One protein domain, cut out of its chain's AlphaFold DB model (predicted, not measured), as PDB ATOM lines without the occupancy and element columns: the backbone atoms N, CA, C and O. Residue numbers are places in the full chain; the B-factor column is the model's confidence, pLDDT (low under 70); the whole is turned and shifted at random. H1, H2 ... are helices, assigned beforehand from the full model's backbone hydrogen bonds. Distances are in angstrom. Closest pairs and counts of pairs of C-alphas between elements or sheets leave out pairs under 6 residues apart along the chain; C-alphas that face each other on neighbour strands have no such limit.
ATOM      1  N   THR A   2     206.598 141.898 143.683       95.19
ATOM      2  CA  THR A   2     206.547 141.069 142.461       95.19
ATOM      3  C   THR A   2     205.309 141.412 141.634       95.19
ATOM      4  O   THR A   2     204.287 141.800 142.208       95.19
ATOM      5  N   ILE A   3     205.361 141.246 140.311       98.00
ATOM      6  CA  ILE A   3     204.248 141.617 139.421       98.00
ATOM      7  C   ILE A   3     203.002 140.742 139.651       98.00
ATOM      8  O   ILE A   3     203.064 139.641 140.208       98.00
ATOM      9  N   THR A   4     201.837 141.254 139.268       98.06
ATOM     10  CA  THR A   4     200.542 140.558 139.352       98.06
ATOM     11  C   THR A   4     200.247 139.747 138.087       98.06
ATOM     12  O   THR A   4     200.844 139.982 137.036       98.06
ATOM     13  N   LYS A   5     199.272 138.824 138.158       97.69
ATOM     14  CA  LYS A   5     198.837 138.038 136.987       97.69
ATOM     15  C   LYS A   5     198.305 138.933 135.867       97.69
ATOM     16  O   LYS A   5     198.566 138.660 134.702       97.69
ATOM     17  N   SER A   6     197.601 140.014 136.219       98.00
ATOM     18  CA  SER A   6     197.091 140.987 135.244       98.00
ATOM     19  C   SER A   6     198.229 141.663 134.483       98.00
ATOM     20  O   SER A   6     198.220 141.668 133.261       98.00
ATOM     21  N   GLN A   7     199.255 142.145 135.192       98.38
ATOM     22  CA  GLN A   7     200.415 142.788 134.564       98.38
ATOM     23  C   GLN A   7     201.180 141.824 133.646       98.38
ATOM     24  O   GLN A   7     201.556 142.197 132.537       98.38
ATOM     25  N   ALA A   8     201.370 140.570 134.075       98.31
ATOM     26  CA  ALA A   8     201.984 139.539 133.240       98.31
ATOM     27  C   ALA A   8     201.141 139.241 131.983       98.31
ATOM     28  O   ALA A   8     201.684 139.114 130.889       98.31
ATOM     29  N   LEU A   9     199.812 139.178 132.119       98.44
ATOM     30  CA  LEU A   9     198.895 138.967 130.999       98.44
ATOM     31  C   LEU A   9     198.934 140.103 129.979       98.44
ATOM     32  O   LEU A   9     198.944 139.832 128.778       98.44
ATOM     33  N   ASP A  10     198.954 141.349 130.440       98.50
ATOM     34  CA  ASP A  10     199.008 142.518 129.564       98.50
ATOM     35  C   ASP A  10     200.309 142.525 128.754       98.50
ATOM     36  O   ASP A  10     200.279 142.652 127.526       98.50
ATOM     37  N   GLN A  11     201.443 142.265 129.418       98.50
ATOM     38  CA  GLN A  11     202.736 142.143 128.749       98.50
ATOM     39  C   GLN A  11     202.754 140.978 127.753       98.50
ATOM     40  O   GLN A  11     203.187 141.139 126.611       98.50
ATOM     41  N   PHE A  12     202.239 139.809 128.143       98.56
ATOM     42  CA  PHE A  12     202.197 138.647 127.262       98.56
ATOM     43  C   PHE A  12     201.340 138.893 126.016       98.56
ATOM     44  O   PHE A  12     201.731 138.533 124.908       98.56
ATOM     45  N   ARG A  13     200.178 139.544 126.160       98.44
ATOM     46  CA  ARG A  13     199.313 139.890 125.019       98.44
ATOM     47  C   ARG A  13     200.009 140.841 124.052       98.44
ATOM     48  O   ARG A  13     199.847 140.679 122.841       98.44
ATOM     49  N   TYR A  14     200.780 141.797 124.566       98.44
ATOM     50  CA  TYR A  14     201.610 142.661 123.733       98.44
ATOM     51  C   TYR A  14     202.680 141.854 122.984       98.44
ATOM     52  O   TYR A  14     202.748 141.941 121.759       98.44
ATOM     53  N   ASN A  15     203.437 141.003 123.685       98.12
ATOM     54  CA  ASN A  15     204.466 140.153 123.076       98.12
ATOM     55  C   ASN A  15     203.867 139.255 121.982       98.12
ATOM     56  O   ASN A  15     204.354 139.244 120.855       98.12
ATOM     57  N   TRP A  16     202.744 138.588 122.264       98.19
ATOM     58  CA  TRP A  16     202.046 137.740 121.296       98.19
ATOM     59  C   TRP A  16     201.560 138.524 120.070       98.19
ATOM     60  O   TRP A  16     201.645 138.048 118.935       98.19
ATOM     61  N   SER A  30     196.811 127.974 118.817       96.62
ATOM     62  CA  SER A  30     196.467 127.943 120.241       96.62
ATOM     63  C   SER A  30     197.458 127.130 121.068       96.62
ATOM     64  O   SER A  30     197.697 127.477 122.223       96.62
ATOM     65  N   ILE A  31     198.064 126.092 120.481       97.88
ATOM     66  CA  ILE A  31     199.073 125.267 121.149       97.88
ATOM     67  C   ILE A  31     200.330 126.107 121.368       97.88
ATOM     68  O   ILE A  31     200.757 126.258 122.509       97.88
ATOM     69  N   ALA A  32     200.853 126.759 120.324       98.12
ATOM     70  CA  ALA A  32     202.020 127.629 120.460       98.12
ATOM     71  C   ALA A  32     201.787 128.754 121.479       98.12
ATOM     72  O   ALA A  32     202.664 129.054 122.284       98.12
ATOM     73  N   LYS A  33     200.587 129.349 121.504       98.38
ATOM     74  CA  LYS A  33     200.255 130.397 122.477       98.38
ATOM     75  C   LYS A  33     200.280 129.897 123.924       98.38
ATOM     76  O   LYS A  33     200.694 130.636 124.817       98.38
ATOM     77  N   ARG A  34     199.805 128.671 124.158       98.19
ATOM     78  CA  ARG A  34     199.806 128.040 125.484       98.19
ATOM     79  C   ARG A  34     201.220 127.760 125.959       98.19
ATOM     80  O   ARG A  34     201.538 128.136 127.083       98.19
ATOM     81  N   GLU A  35     202.038 127.155 125.103       98.31
ATOM     82  CA  GLU A  35     203.438 126.853 125.413       98.31
ATOM     83  C   GLU A  35     204.228 128.135 125.693       98.31
ATOM     84  O   GLU A  35     204.910 128.234 126.711       98.31
ATOM     85  N   GLU A  36     204.045 129.173 124.871       98.31
ATOM     86  CA  GLU A  36     204.724 130.457 125.058       98.31
ATOM     87  C   GLU A  36     204.322 131.137 126.377       98.31
ATOM     88  O   GLU A  36     205.158 131.758 127.032       98.31
ATOM     89  N   TRP A  37     203.059 131.013 126.815       98.38
ATOM     90  CA  TRP A  37     202.640 131.511 128.134       98.38
ATOM     91  C   TRP A  37     203.369 130.782 129.265       98.38
ATOM     92  O   TRP A  37     203.866 131.434 130.186       98.38
ATOM     93  N   SER A  38     203.470 129.452 129.180       98.06
ATOM     94  CA  SER A  38     204.202 128.645 130.160       98.06
ATOM     95  C   SER A  38     205.669 129.080 130.232       98.06
ATOM     96  O   SER A  38     206.137 129.442 131.314       98.06
ATOM     97  N   CYS A  39     206.360 129.169 129.088       98.25
ATOM     98  CA  CYS A  39     207.751 129.630 129.011       98.25
ATOM     99  C   CYS A  39     207.931 131.057 129.548       98.25
ATOM    100  O   CYS A  39     208.864 131.325 130.304       98.25
ATOM    101  N   PHE A  40     207.024 131.976 129.207       98.50
ATOM    102  CA  PHE A  40     207.057 133.349 129.706       98.50
ATOM    103  C   PHE A  40     206.955 133.405 131.235       98.50
ATOM    104  O   PHE A  40     207.741 134.094 131.884       98.50
ATOM    105  N   THR A  41     206.013 132.669 131.833       98.25
ATOM    106  CA  THR A  41     205.858 132.653 133.295       98.25
ATOM    107  C   THR A  41     207.007 131.954 134.023       98.25
ATOM    108  O   THR A  41     207.387 132.414 135.100       98.25
ATOM    109  N   ASP A  42     207.606 130.916 133.429       98.38
ATOM    110  CA  ASP A  42     208.808 130.260 133.959       98.38
ATOM    111  C   ASP A  42     209.997 131.237 134.003       98.38
ATOM    112  O   ASP A  42     210.626 131.416 135.048       98.38
ATOM    113  N   MET A  43     210.220 131.985 132.916       98.50
ATOM    114  CA  MET A  43     211.257 133.023 132.853       98.50
ATOM    115  C   MET A  43     211.035 134.137 133.880       98.50
ATOM    116  O   MET A  43     211.970 134.512 134.587       98.50
ATOM    117  N   LEU A  44     209.796 134.617 134.043       98.50
ATOM    118  CA  LEU A  44     209.469 135.596 135.085       98.50
ATOM    119  C   LEU A  44     209.788 135.079 136.494       98.50
ATOM    120  O   LEU A  44     210.199 135.860 137.354       98.50
ATOM    121  N   CYS A  45     209.574 133.786 136.753       98.38
ATOM    122  CA  CYS A  45     209.893 133.172 138.039       98.38
ATOM    123  C   CYS A  45     211.409 133.060 138.231       98.38
ATOM    124  O   CYS A  45     211.930 133.433 139.283       98.38
ATOM    125  N   LYS A  46     212.127 132.607 137.199       98.31
ATOM    126  CA  LYS A  46     213.586 132.456 137.200       98.31
ATOM    127  C   LYS A  46     214.322 133.783 137.393       98.31
ATOM    128  O   LYS A  46     215.338 133.825 138.078       98.31
ATOM    129  N   GLU A  47     213.794 134.864 136.825       97.94
ATOM    130  CA  GLU A  47     214.347 136.218 136.944       97.94
ATOM    131  C   GLU A  47     213.860 136.964 138.204       97.94
ATOM    132  O   GLU A  47     214.271 138.094 138.459       97.94
ATOM    133  N   GLY A  48     213.000 136.345 139.023       97.88
ATOM    134  CA  GLY A  48     212.533 136.906 140.295       97.88
ATOM    135  C   GLY A  48     211.429 137.965 140.176       97.88
ATOM    136  O   GLY A  48     211.074 138.596 141.176       97.88
ATOM    137  N   TYR A  49     210.836 138.154 138.993       98.38
ATOM    138  CA  TYR A  49     209.689 139.050 138.799       98.38
ATOM    139  C   TYR A  49     208.407 138.508 139.435       98.38
ATOM    140  O   TYR A  49     207.544 139.292 139.850       98.38
ATOM    141  N   ILE A  50     208.285 137.183 139.543       98.44
ATOM    142  CA  ILE A  50     207.241 136.484 140.300       98.44
ATOM    143  C   ILE A  50     207.867 135.453 141.244       98.44
ATOM    144  O   ILE A  50     209.009 135.045 141.070       98.44
ATOM    145  N   THR A  51     207.125 135.052 142.274       98.19
ATOM    146  CA  THR A  51     207.546 133.989 143.197       98.19
ATOM    147  C   THR A  51     207.173 132.615 142.645       98.19
ATOM    148  O   THR A  51     206.211 132.510 141.882       98.19
ATOM    149  N   MET A  52     207.838 131.558 143.126       98.19
ATOM    150  CA  MET A  52     207.467 130.167 142.813       98.19
ATOM    151  C   MET A  52     205.981 129.895 143.093       98.19
ATOM    152  O   MET A  52     205.261 129.403 142.234       98.19
ATOM    153  N   SER A  53     205.473 130.360 144.237       97.69
ATOM    154  CA  SER A  53     204.055 130.220 144.586       97.69
ATOM    155  C   SER A  53     203.098 130.888 143.591       97.69
ATOM    156  O   SER A  53     202.000 130.388 143.358       97.69
ATOM    157  N   LYS A  54     203.487 132.019 142.983       97.69
ATOM    158  CA  LYS A  54     202.684 132.665 141.937       97.69
ATOM    159  C   LYS A  54     202.710 131.833 140.662       97.69
ATOM    160  O   LYS A  54     201.635 131.575 140.131       97.69
ATOM    161  N   TYR A  55     203.896 131.400 140.229       97.62
ATOM    162  CA  TYR A  55     204.076 130.533 139.064       97.62
ATOM    163  C   TYR A  55     203.198 129.276 139.161       97.62
ATOM    164  O   TYR A  55     202.368 129.043 138.288       97.62
ATOM    165  N   GLU A  56     203.273 128.559 140.283       97.12
ATOM    166  CA  GLU A  56     202.494 127.337 140.524       97.12
ATOM    167  C   GLU A  56     200.975 127.589 140.602       97.12
ATOM    168  O   GLU A  56     200.176 126.729 140.239       97.12
ATOM    169  N   SER A  57     200.550 128.775 141.054       97.38
ATOM    170  CA  SER A  57     199.126 129.127 141.185       97.38
ATOM    171  C   SER A  57     198.469 129.643 139.898       97.38
ATOM    172  O   SER A  57     197.238 129.695 139.795       97.38
ATOM    173  N   TRP A  58     199.247 130.109 138.918       97.44
ATOM    174  CA  TRP A  58     198.698 130.775 137.740       97.44
ATOM    175  C   TRP A  58     198.278 129.768 136.673       97.44
ATOM    176  O   TRP A  58     199.085 129.295 135.887       97.44
ATOM    177  N   SER A  59     196.969 129.537 136.553       95.50
ATOM    178  CA  SER A  59     196.417 128.802 135.407       95.50
ATOM    179  C   SER A  59     196.754 129.462 134.063       95.50
ATOM    180  O   SER A  59     196.749 130.698 133.960       95.50
ATOM    181  N   ASN A  60     196.980 128.640 133.032       95.19
ATOM    182  CA  ASN A  60     197.113 129.098 131.651       95.19
ATOM    183  C   ASN A  60     195.756 129.636 131.151       95.19
ATOM    184  O   ASN A  60     194.766 128.904 131.204       95.19
ATOM    185  N   PRO A  61     195.664 130.908 130.723       93.88
ATOM    186  CA  PRO A  61     194.407 131.508 130.285       93.88
ATOM    187  C   PRO A  61     194.136 131.351 128.777       93.88
ATOM    188  O   PRO A  61     193.200 131.978 128.275       93.88
ATOM    189  N   PHE A  62     194.960 130.590 128.051       93.94
ATOM    190  CA  PHE A  62     194.868 130.382 126.602       93.94
ATOM    191  C   PHE A  62     194.615 128.914 126.260       93.94
ATOM    192  O   PHE A  62     194.950 128.028 127.067       93.94
TER     193      PHE A  62
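AT A GLANCE: This is residues 2 to 16 and 30 to 62 of the 62 residues of an uncharacterized protein of Euryarchaeota archaeon TMED129 (UniProt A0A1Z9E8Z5). One helix, H1, crosses obliquely over a longer helix, H2, and after H2 the chain folds back through a tight turn into the short helix H3, beside the last part of H2. Past H3, residues 58 to 62 run on as a tail back toward the level of H2's first half. The printed part has 48 residues with three named helices in the order H1, H2, H3 and no named strand; the class is all helix. It is compact, with a radius of gyration of the C-alphas of 9.9 A, and spans 26 by 18 by 16 A, only just rounded.

IN THESE COORDINATES: H1 is residues 5 to 16, 16.0 A from first to last C-alpha, and begins with C-alpha 5 at (198.837, 138.038, 136.987). H2 is residues 30 to 46, 24.5 A long, with C-alpha 30 at (196.467, 127.943, 120.241). H3 is residues 52 to 57, 8.6 A long, and ends with C-alpha 57 at (199.126, 129.127, 141.185).

HOW THE PARTS SIT: H1 and H2 touch, their closest C-alphas being those of Phe 12 and Trp 37, 7.2 A apart. They run opposite ways at a steep tilt of 55 degrees. H2 and H3 form a helical hairpin over a tight link of 5 residues, opposite ways at a shallow tilt of 30 degrees. H2 touches H3 with residues 41 to 45 alone; the closest C-alphas, of Cys 45 and Met 52, are 6.1 A apart. H1 and H3 are only just apart, their closest C-alphas at 8.3 A. In H1, H2 and H3 every O i to N i+4 pair is within hydrogen-bond range.

THE WHOLE: The two C-alphas farthest apart are those of Thr 2 and Ser 30, at 27.7 A. Residues 17 to 29 are cut out, and C-alphas 16 and 30 are 11.3 A apart across the cut. Phe 62 is the chain's last residue. The mean pLDDT of the printed part is 97.8, and no printed residue is under 70.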